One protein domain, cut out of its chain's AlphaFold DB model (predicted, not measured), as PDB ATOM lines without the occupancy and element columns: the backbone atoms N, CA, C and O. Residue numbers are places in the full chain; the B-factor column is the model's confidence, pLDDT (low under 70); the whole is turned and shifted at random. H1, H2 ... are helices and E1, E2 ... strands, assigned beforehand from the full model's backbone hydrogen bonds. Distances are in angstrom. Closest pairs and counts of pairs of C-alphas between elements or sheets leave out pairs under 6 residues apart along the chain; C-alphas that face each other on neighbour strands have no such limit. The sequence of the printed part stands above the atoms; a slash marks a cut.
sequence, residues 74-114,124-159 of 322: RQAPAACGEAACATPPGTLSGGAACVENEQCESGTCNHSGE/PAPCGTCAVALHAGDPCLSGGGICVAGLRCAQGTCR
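AT A GLANCE: This is residues 74 to 114 and 124 to 159 of the 322 residues of an uncharacterized protein of Polyangiaceae bacterium (UniProt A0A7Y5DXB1). Little regular structure: an elongated string of loops, with H1 near one end, E1 running on into E2 along its length, and the hairpin of E4 and E5 at the other end. The printed part has 77 residues, mixed in class, with 19 in named elements: H1, then E1 to E5. It is compact, radius of gyration of the C-alphas 13.0 A, spanning 43 by 25 by 14 A.

HOW THE PARTS SIT: H1, residues 82 to 85, too short for an O i to N i+4 pair, has its one O i to N i+3 pair within range; it is apart from E1, residues 128 to 130. E1 pairs with no named strand; residues 97 to 98 and 109 to 110 pair antiparallel with it. E2, residues 132 to 134, and E3, residues 145 to 147, are parallel neighbours; N 134 and O 146 are 2.8 A apart. E4, residues 152 to 154, and E5, residues 157 to 159, form an antiparallel hairpin; N 154 and O 157 are 2.9 A apart.

IN THESE COORDINATES: H1 begins at C-alpha 82 (21.414, -7.231, -61.137); E5 ends at C-alpha 159 (27.742, -11.668, -27.116).

THE WHOLE: Residues 115 to 123 are not printed; C-alphas 114 and 124 are 5.8 A apart. Low confidence covers 25 residues, among them 74 to 88.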
ATOM      1  N   ARG A  74      29.057  -8.706 -66.256       49.38
ATOM      2  CA  ARG A  74      29.543  -9.358 -67.488       49.38
ATOM      3  C   ARG A  74      29.675 -10.872 -67.343       49.38
ATOM      4  O   ARG A  74      29.406 -11.592 -68.301       49.38
ATOM      5  N   GLN A  75      30.149 -11.345 -66.193       47.09
ATOM      6  CA  GLN A  75      30.469 -12.757 -65.988       47.09
ATOM      7  C   GLN A  75      29.262 -13.583 -65.528       47.09
ATOM      8  O   GLN A  75      29.238 -14.792 -65.756       47.09
ATOM      9  N   ALA A  76      28.257 -12.958 -64.907       44.19
ATOM     10  CA  ALA A  76      27.161 -13.687 -64.282       44.19
ATOM     11  C   ALA A  76      25.816 -12.926 -64.292       44.19
ATOM     12  O   ALA A  76      25.275 -12.635 -63.222       44.19
ATOM     13  N   PRO A  77      25.193 -12.688 -65.467       42.44
ATOM     14  CA  PRO A  77      23.860 -12.075 -65.548       42.44
ATOM     15  C   PRO A  77      22.763 -12.880 -64.817       42.44
ATOM     16  O   PRO A  77      21.692 -12.351 -64.549       42.44
ATOM     17  N   ALA A  78      23.024 -14.144 -64.459       43.91
ATOM     18  CA  ALA A  78      22.062 -15.034 -63.808       43.91
ATOM     19  C   ALA A  78      22.424 -15.482 -62.373       43.91
ATOM     20  O   ALA A  78      21.584 -16.114 -61.742       43.91
ATOM     21  N   ALA A  79      23.629 -15.201 -61.842       46.28
ATOM     22  CA  ALA A  79      24.068 -15.806 -60.565       46.28
ATOM     23  C   ALA A  79      24.054 -14.857 -59.351       46.28
ATOM     24  O   ALA A  79      23.771 -15.307 -58.246       46.28
ATOM     25  N   CYS A  80      24.313 -13.559 -59.540       50.72
ATOM     26  CA  CYS A  80      24.201 -12.552 -58.470       50.72
ATOM     27  C   CYS A  80      22.828 -11.859 -58.452       50.72
ATOM     28  O   CYS A  80      22.396 -11.359 -57.418       50.72
ATOM     29  N   GLY A  81      22.158 -11.799 -59.612       50.94
ATOM     30  CA  GLY A  81      21.060 -10.869 -59.875       50.94
ATOM     31  C   GLY A  81      21.556  -9.419 -59.976       50.94
ATOM     32  O   GLY A  81      22.341  -8.964 -59.150       50.94
ATOM     33  N   GLU A  82      21.082  -8.663 -60.970       50.88
ATOM     34  CA  GLU A  82      21.414  -7.231 -61.137       50.88
ATOM     35  C   GLU A  82      21.108  -6.403 -59.876       50.88
ATOM     36  O   GLU A  82      21.772  -5.405 -59.601       50.88
ATOM     37  N   ALA A  83      20.141  -6.866 -59.077       51.56
ATOM     38  CA  ALA A  83      19.773  -6.281 -57.799       51.56
ATOM     39  C   ALA A  83      20.938  -6.258 -56.798       51.56
ATOM     40  O   ALA A  83      21.108  -5.246 -56.131       51.56
ATOM     41  N   ALA A  84      21.777  -7.300 -56.724       52.31
ATOM     42  CA  ALA A  84      22.853  -7.369 -55.736       52.31
ATOM     43  C   ALA A  84      23.898  -6.260 -55.929       52.31
ATOM     44  O   ALA A  84      24.364  -5.710 -54.942       52.31
ATOM     45  N   CYS A  85      24.220  -5.863 -57.164       53.44
ATOM     46  CA  CYS A  85      25.180  -4.781 -57.437       53.44
ATOM     47  C   CYS A  85      24.659  -3.381 -57.058       53.44
ATOM     48  O   CYS A  85      25.457  -2.472 -56.851       53.44
ATOM     49  N   ALA A  86      23.338  -3.195 -56.986       53.06
ATOM     50  CA  ALA A  86      22.702  -1.917 -56.654       53.06
ATOM     51  C   ALA A  86      22.294  -1.813 -55.171       53.06
ATOM     52  O   ALA A  86      21.682  -0.831 -54.750       53.06
ATOM     53  N   THR A  87      22.598  -2.834 -54.368       61.81
ATOM     54  CA  THR A  87      22.129  -2.898 -52.987       61.81
ATOM     55  C   THR A  87      23.028  -2.082 -52.046       61.81
ATOM     56  O   THR A  87      24.243  -2.311 -52.027       61.81
ATOM     57  N   PRO A  88      22.465  -1.157 -51.237       62.41
ATOM     58  CA  PRO A  88      23.224  -0.390 -50.252       62.41
ATOM     59  C   PRO A  88      23.927  -1.272 -49.205       62.41
ATOM     60  O   PRO A  88      23.453  -2.375 -48.910       62.41
ATOM     61  N   PRO A  89      25.007  -0.776 -48.570       70.31
ATOM     62  CA  PRO A  89      25.667  -1.489 -47.485       70.31
ATOM     63  C   PRO A  89      24.708  -1.888 -46.352       70.31
ATOM     64  O   PRO A  89      23.899  -1.075 -45.906       70.31
ATOM     65  N   GLY A  90      24.821  -3.128 -45.876       71.00
ATOM     66  CA  GLY A  90      24.115  -3.657 -44.711       71.00
ATOM     67  C   GLY A  90      22.628  -3.934 -44.915       71.00
ATOM     68  O   GLY A  90      21.904  -3.975 -43.927       71.00
ATOM     69  N   THR A  91      22.153  -4.081 -46.156       76.94
ATOM     70  CA  THR A  91      20.713  -4.249 -46.445       76.94
ATOM     71  C   THR A  91      20.327  -5.635 -46.966       76.94
ATOM     72  O   THR A  91      19.141  -5.954 -47.019       76.94
ATOM     73  N   LEU A  92      21.296  -6.481 -47.331       76.44
ATOM     74  CA  LEU A  92      21.034  -7.861 -47.739       76.44
ATOM     75  C   LEU A  92      20.951  -8.792 -46.526       76.44
ATOM     76  O   LEU A  92      21.921  -8.955 -45.782       76.44
ATOM     77  N   SER A  93      19.810  -9.464 -46.380       81.25
ATOM     78  CA  SER A  93      19.587 -10.483 -45.356       81.25
ATOM     79  C   SER A  93      20.421 -11.746 -45.596       81.25
ATOM     80  O   SER A  93      20.852 -12.036 -46.715       81.25
ATOM     81  N   GLY A  94      20.585 -12.563 -44.552       80.81
ATOM     82  CA  GLY A  94      21.232 -13.874 -44.659       80.81
ATOM     83  C   GLY A  94      20.661 -14.736 -45.796       80.81
ATOM     84  O   GLY A  94      19.448 -14.824 -45.973       80.81
ATOM     85  N   GLY A  95      21.544 -15.361 -46.575       73.81
ATOM     86  CA  GLY A  95      21.197 -16.189 -47.736       73.81
ATOM     87  C   GLY A  95      20.945 -15.419 -49.039       73.81
ATOM     88  O   GLY A  95      20.867 -16.050 -50.092       73.81
ATOM     89  N   ALA A  96      20.857 -14.085 -49.006       77.12
ATOM     90  CA  ALA A  96      20.755 -13.280 -50.222       77.12
ATOM     91  C   ALA A  96      22.071 -13.296 -51.018       77.12
ATOM     92  O   ALA A  96      23.152 -13.414 -50.442       77.12
ATOM     93  N   ALA A  97      21.989 -13.168 -52.343       76.81
ATOM     94  CA  ALA A  97      23.170 -13.062 -53.194       76.81
ATOM     95  C   ALA A  97      23.870 -11.712 -52.983       76.81
ATOM     96  O   ALA A  97      23.208 -10.675 -52.945       76.81
ATOM     97  N   CYS A  98      25.194 -11.726 -52.867       74.75
ATOM     98  CA  CYS A  98      26.016 -10.547 -52.603       74.75
ATOM     99  C   CYS A  98      27.265 -10.528 -53.481       74.75
ATOM    100  O   CYS A  98      27.735 -11.568 -53.947       74.75
ATOM    101  N   VAL A  99      27.797  -9.328 -53.696       74.06
ATOM    102  CA  VAL A  99      29.042  -9.087 -54.439       74.06
ATOM    103  C   VAL A  99      30.151  -8.657 -53.483       74.06
ATOM    104  O   VAL A  99      31.301  -9.047 -53.650       74.06
ATOM    105  N   GLU A 100      29.798  -7.888 -52.451       73.19
ATOM    106  CA  GLU A 100      30.724  -7.413 -51.427       73.19
ATOM    107  C   GLU A 100      30.203  -7.717 -50.017       73.19
ATOM    108  O   GLU A 100      29.004  -7.675 -49.741       73.19
ATOM    109  N   ASN A 101      31.140  -7.936 -49.092       75.06
ATOM    110  CA  ASN A 101      30.882  -8.100 -47.661       75.06
ATOM    111  C   ASN A 101      29.993  -6.994 -47.080       75.06
ATOM    112  O   ASN A 101      29.065  -7.273 -46.325       75.06
ATOM    113  N   GLU A 102      30.264  -5.744 -47.462       78.69
ATOM    114  CA  GLU A 102      29.580  -4.574 -46.914       78.69
ATOM    115  C   GLU A 102      28.082  -4.553 -47.232       78.69
ATOM    116  O   GLU A 102      27.353  -3.856 -46.545       78.69
ATOM    117  N   GLN A 103      27.603  -5.305 -48.228       77.62
ATOM    118  CA  GLN A 103      26.188  -5.326 -48.621       77.62
ATOM    119  C   GLN A 103      25.322  -6.161 -47.675       77.62
ATOM    120  O   GLN A 103      24.125  -5.909 -47.550       77.62
ATOM    121  N   CYS A 104      25.925  -7.136 -46.999       79.75
ATOM    122  CA  CYS A 104      25.246  -8.055 -46.098       79.75
ATOM    123  C   CYS A 104      25.023  -7.438 -44.717       79.75
ATOM    124  O   CYS A 104      25.916  -6.787 -44.180       79.75
ATOM    125  N   GLU A 105      23.881  -7.716 -44.089       81.50
ATOM    126  CA  GLU A 105      23.595  -7.333 -42.693       81.50
ATOM    127  C   GLU A 105      24.638  -7.891 -41.709       81.50
ATOM    128  O   GLU A 105      25.017  -7.241 -40.737       81.50
ATOM    129  N   SER A 106      25.153  -9.090 -41.988       75.69
ATOM    130  CA  SER A 106      26.241  -9.723 -41.234       75.69
ATOM    131  C   SER A 106      27.618  -9.109 -41.512       75.69
ATOM    132  O   SER A 106      28.605  -9.499 -40.888       75.69
ATOM    133  N   GLY A 107      27.715  -8.198 -42.485       77.12
ATOM    134  CA  GLY A 107      28.975  -7.662 -42.990       77.12
ATOM    135  C   GLY A 107      29.845  -8.700 -43.697       77.12
ATOM    136  O   GLY A 107      31.035  -8.457 -43.876       77.12
ATOM    137  N   THR A 108      29.302  -9.872 -44.052       78.94
ATOM    138  CA  THR A 108      30.060 -10.950 -44.696       78.94
ATOM    139  C   THR A 108      29.293 -11.578 -45.852       78.94
ATOM    140  O   THR A 108      28.174 -12.068 -45.689       78.94
ATOM    141  N   CYS A 109      29.955 -11.637 -47.002       78.56
ATOM    142  CA  CYS A 109      29.534 -12.310 -48.213       78.56
ATOM    143  C   CYS A 109      30.368 -13.587 -48.395       78.56
ATOM    144  O   CYS A 109      31.579 -13.537 -48.600       78.56
ATOM    145  N   ASN A 110      29.737 -14.755 -48.288       80.88
ATOM    146  CA  ASN A 110      30.411 -16.040 -48.451       80.88
ATOM    147  C   ASN A 110      30.492 -16.407 -49.932       80.88
ATOM    148  O   ASN A 110      29.498 -16.823 -50.531       80.88
ATOM    149  N   HIS A 111      31.684 -16.319 -50.507       72.94
ATOM    150  CA  HIS A 111      31.947 -16.764 -51.872       72.94
ATOM    151  C   HIS A 111      32.239 -18.270 -51.870       72.94
ATOM    152  O   HIS A 111      33.380 -18.705 -51.742       72.94
ATOM    153  N   SER A 112      31.194 -19.097 -51.951       60.53
ATOM    154  CA  SER A 112      31.353 -20.549 -52.077       60.53
ATOM    155  C   SER A 112      31.445 -20.944 -53.553       60.53
ATOM    156  O   SER A 112      30.421 -21.108 -54.215       60.53
ATOM    157  N   GLY A 113      32.664 -21.101 -54.070       57.94
ATOM    158  CA  GLY A 113      32.908 -21.635 -55.413       57.94
ATOM    159  C   GLY A 113      34.205 -21.135 -56.047       57.94
ATOM    160  O   GLY A 113      34.694 -20.052 -55.731       57.94
ATOM    161  N   GLU A 114      34.750 -21.930 -56.968       50.53
ATOM    162  CA  GLU A 114      35.760 -21.461 -57.916       50.53
ATOM    163  C   GLU A 114      35.059 -20.578 -58.956       50.53
ATOM    164  O   GLU A 114      34.083 -20.998 -59.583       50.53
ATOM    165  N   PRO A 124      38.167 -15.631 -57.913       50.09
ATOM    166  CA  PRO A 124      37.153 -15.898 -56.895       50.09
ATOM    167  C   PRO A 124      35.758 -15.796 -57.529       50.09
ATOM    168  O   PRO A 124      35.560 -15.011 -58.461       50.09
ATOM    169  N   ALA A 125      34.802 -16.609 -57.068       57.97
ATOM    170  CA  ALA A 125      33.438 -16.545 -57.580       57.97
ATOM    171  C   ALA A 125      32.920 -15.096 -57.476       57.97
ATOM    172  O   ALA A 125      32.926 -14.539 -56.374       57.97
ATOM    173  N   PRO A 126      32.465 -14.476 -58.583       58.75
ATOM    174  CA  PRO A 126      32.058 -13.065 -58.596       58.75
ATOM    175  C   PRO A 126      30.837 -12.785 -57.705       58.75
ATOM    176  O   PRO A 126      30.512 -11.633 -57.443       58.75
ATOM    177  N   CYS A 127      30.176 -13.846 -57.239       69.06
ATOM    178  CA  CYS A 127      28.982 -13.830 -56.416       69.06
ATOM    179  C   CYS A 127      29.204 -14.695 -55.177       69.06
ATOM    180  O   CYS A 127      29.727 -15.809 -55.279       69.06
ATOM    181  N   GLY A 128      28.764 -14.201 -54.028       76.12
ATOM    182  CA  GLY A 128      28.636 -14.968 -52.801       76.12
ATOM    183  C   GLY A 128      27.202 -14.964 -52.283       76.12
ATOM    184  O   GLY A 128      26.279 -14.461 -52.925       76.12
ATOM    185  N   THR A 129      27.017 -15.535 -51.099       80.81
ATOM    186  CA  THR A 129      25.760 -15.478 -50.344       80.81
ATOM    187  C   THR A 129      26.007 -14.850 -48.983       80.81
ATOM    188  O   THR A 129      26.983 -15.182 -48.309       80.81
ATOM    189  N   CYS A 130      25.143 -13.929 -48.563       81.38
ATOM    190  CA  CYS A 130      25.290 -13.263 -47.282       81.38
ATOM    191  C   CYS A 130      25.252 -14.283 -46.151       81.38
ATOM    192  O   CYS A 130      24.328 -15.096 -46.064       81.38
ATOM    193  N   ALA A 131      26.248 -14.229 -45.267       82.12
ATOM    194  CA  ALA A 131      26.213 -15.017 -44.046       82.12
ATOM    195  C   ALA A 131      24.986 -14.614 -43.221       82.12
ATOM    196  O   ALA A 131      24.592 -13.442 -43.220       82.12
ATOM    197  N   VAL A 132      24.387 -15.569 -42.512       84.88
ATOM    198  CA  VAL A 132      23.259 -15.278 -41.619       84.88
ATOM    199  C   VAL A 132      23.741 -14.354 -40.504       84.88
ATOM    200  O   VAL A 132      24.698 -14.680 -39.808       84.88
ATOM    201  N   ALA A 133      23.107 -13.195 -40.347       83.12
ATOM    202  CA  ALA A 133      23.372 -12.283 -39.245       83.12
ATOM    203  C   ALA A 133      22.855 -12.892 -37.932       83.12
ATOM    204  O   ALA A 133      21.683 -13.247 -37.837       83.12
ATOM    205  N   LEU A 134      23.731 -13.031 -36.937       84.38
ATOM    206  CA  LEU A 134      23.385 -13.522 -35.603       84.38
ATOM    207  C   LEU A 134      23.391 -12.355 -34.609       84.38
ATOM    208  O   LEU A 134      24.374 -11.614 -34.504       84.38
ATOM    209  N   HIS A 135      22.305 -12.185 -33.874       85.88
ATOM    210  CA  HIS A 135      22.139 -11.152 -32.858       85.88
ATOM    211  C   HIS A 135      22.593 -11.632 -31.475       85.88
ATOM    212  O   HIS A 135      22.973 -12.784 -31.275       85.88
ATOM    213  N   ALA A 136      22.603 -10.728 -30.495       84.06
ATOM    214  CA  ALA A 136      23.034 -11.058 -29.143       84.06
ATOM    215  C   ALA A 136      22.154 -12.171 -28.546       84.06
ATOM    216  O   ALA A 136      20.932 -12.061 -28.525       84.06
ATOM    217  N   GLY A 137      22.791 -13.229 -28.045       81.62
ATOM    218  CA  GLY A 137      22.139 -14.435 -27.533       81.62
ATOM    219  C   GLY A 137      21.999 -15.567 -28.553       81.62
ATOM    220  O   GLY A 137      21.831 -16.713 -28.133       81.62
ATOM    221  N   ASP A 138      22.137 -15.295 -29.854       85.06
ATOM    222  CA  ASP A 138      21.982 -16.324 -30.884       85.06
ATOM    223  C   ASP A 138      23.143 -17.328 -30.871       85.06
ATOM    224  O   ASP A 138      24.292 -16.942 -30.630       85.06
ATOM    225  N   PRO A 139      22.885 -18.619 -31.150       82.88
ATOM    226  CA  PRO A 139      23.928 -19.628 -31.182       82.88
ATOM    227  C   PRO A 139      24.848 -19.457 -32.399       82.88
ATOM    228  O   PRO A 139      24.382 -19.374 -33.531       82.88
ATOM    229  N   CYS A 140      26.164 -19.467 -32.183       82.12
ATOM    230  CA  CYS A 140      27.165 -19.196 -33.227       82.12
ATOM    231  C   CYS A 140      28.083 -20.380 -33.577       82.12
ATOM    232  O   CYS A 140      28.880 -20.274 -34.502       82.12
ATOM    233  N   LEU A 141      27.971 -21.524 -32.884       71.12
ATOM    234  CA  LEU A 141      28.836 -22.698 -33.115       71.12
ATOM    235  C   LEU A 141      28.297 -23.715 -34.138       71.12
ATOM    236  O   LEU A 141      28.997 -24.675 -34.443       71.12
ATOM    237  N   SER A 142      27.077 -23.554 -34.664       55.81
ATOM    238  CA  SER A 142      26.356 -24.679 -35.288       55.81
ATOM    239  C   SER A 142      25.731 -24.448 -36.672       55.81
ATOM    240  O   SER A 142      24.956 -25.297 -37.105       55.81
ATOM    241  N   GLY A 143      26.051 -23.385 -37.426       54.16
ATOM    242  CA  GLY A 143      25.336 -23.212 -38.706       54.16
ATOM    243  C   GLY A 143      25.735 -22.107 -39.680       54.16
ATOM    244  O   GLY A 143      24.921 -21.768 -40.531       54.16
ATOM    245  N   GLY A 144      26.945 -21.545 -39.611       64.56
ATOM    246  CA  GLY A 144      27.416 -20.606 -40.647       64.56
ATOM    247  C   GLY A 144      26.833 -19.189 -40.576       64.56
ATOM    248  O   GLY A 144      26.926 -18.439 -41.549       64.56
ATOM    249  N   GLY A 145      26.246 -18.816 -39.438       70.44
ATOM    250  CA  GLY A 145      25.932 -17.426 -39.128       70.44
ATOM    251  C   GLY A 145      27.127 -16.690 -38.518       70.44
ATOM    252  O   GLY A 145      28.010 -17.304 -37.918       70.44
ATOM    253  N   ILE A 146      27.152 -15.370 -38.673       81.00
ATOM    254  CA  ILE A 146      28.184 -14.475 -38.146       81.00
ATOM    255  C   ILE A 146      27.503 -13.460 -37.239       81.00
ATOM    256  O   ILE A 146      26.491 -12.863 -37.606       81.00
ATOM    257  N   CYS A 147      28.058 -13.279 -36.042       82.00
ATOM    258  CA  CYS A 147      27.567 -12.285 -35.101       82.00
ATOM    259  C   CYS A 147      27.612 -10.892 -35.737       82.00
ATOM    260  O   CYS A 147      28.648 -10.509 -36.283       82.00
ATOM    261  N   VAL A 148      26.505 -10.146 -35.676       82.25
ATOM    262  CA  VAL A 148      26.433  -8.789 -36.240       82.25
ATOM    263  C   VAL A 148      27.525  -7.890 -35.661       82.25
ATOM    264  O   VAL A 148      28.055  -8.145 -34.577       82.25
ATOM    265  N   ALA A 149      27.873  -6.832 -36.394       73.94
ATOM    266  CA  ALA A 149      28.950  -5.919 -36.028       73.94
ATOM    267  C   ALA A 149      28.871  -5.485 -34.549       73.94
ATOM    268  O   ALA A 149      27.826  -5.061 -34.061       73.94
ATOM    269  N   GLY A 150      29.996  -5.610 -33.841       73.19
ATOM    270  CA  GLY A 150      30.094  -5.344 -32.403       73.19
ATOM    271  C   GLY A 150      29.887  -6.570 -31.511       73.19
ATOM    272  O   GLY A 150      30.251  -6.508 -30.346       73.19
ATOM    273  N   LEU A 151      29.391  -7.695 -32.032       80.69
ATOM    274  CA  LEU A 151      29.261  -8.949 -31.287       80.69
ATOM    275  C   LEU A 151      30.402  -9.935 -31.604       80.69
ATOM    276  O   LEU A 151      31.065  -9.869 -32.646       80.69
ATOM    277  N   ARG A 152      30.636 -10.876 -30.686       77.88
ATOM    278  CA  ARG A 152      31.626 -11.956 -30.791       77.88
ATOM    279  C   ARG A 152      31.006 -13.293 -30.419       77.88
ATOM    280  O   ARG A 152      30.176 -13.371 -29.518       77.88
ATOM    281  N   CYS A 153      31.432 -14.352 -31.103       76.38
ATOM    282  CA  CYS A 153      31.026 -15.705 -30.756       76.38
ATOM    283  C   CYS A 153      31.789 -16.167 -29.510       76.38
ATOM    284  O   CYS A 153      32.979 -16.464 -29.587       76.38
ATOM    285  N   ALA A 154      31.108 -16.232 -28.366       75.31
ATOM    286  CA  ALA A 154      31.672 -16.669 -27.094       75.31
ATOM    287  C   ALA A 154      30.791 -17.758 -26.471       75.31
ATOM    288  O   ALA A 154      29.574 -17.602 -26.339       75.31
ATOM    289  N   GLN A 155      31.409 -18.890 -26.112       72.88
ATOM    290  CA  GLN A 155      30.715 -20.090 -25.612       72.88
ATOM    291  C   GLN A 155      29.553 -20.556 -26.503       72.88
ATOM    292  O   GLN A 155      28.549 -21.078 -26.027       72.88
ATOM    293  N   GLY A 156      29.672 -20.342 -27.810       76.50
ATOM    294  CA  GLY A 156      28.621 -20.714 -28.743       76.50
ATOM    295  C   GLY A 156      27.421 -19.806 -28.780       76.50
ATOM    296  O   GLY A 156      26.452 -20.197 -29.413       76.50
ATOM    297  N   THR A 157      27.505 -18.607 -28.205       83.06
ATOM    298  CA  THR A 157      26.502 -17.552 -28.373       83.06
ATOM    299  C   THR A 157      27.146 -16.244 -28.819       83.06
ATOM    300  O   THR A 157      28.267 -15.938 -28.416       83.06
ATOM    301  N   CYS A 158      26.454 -15.459 -29.634       85.25
ATOM    302  CA  CYS A 158      26.879 -14.105 -29.962       85.25
ATOM    303  C   CYS A 158      26.681 -13.193 -28.752       85.25
ATOM    304  O   CYS A 158      25.579 -13.086 -28.216       85.25
ATOM    305  N   ARG A 159      27.748 -12.540 -28.295       83.75
ATOM    306  CA  ARG A 159      27.742 -11.668 -27.116       83.75
ATOM    307  C   ARG A 159      28.439 -10.351 -27.407       83.75
ATOM    308  O   ARG A 159      29.306 -10.290 -28.275       83.75
TER     309      ARG A 159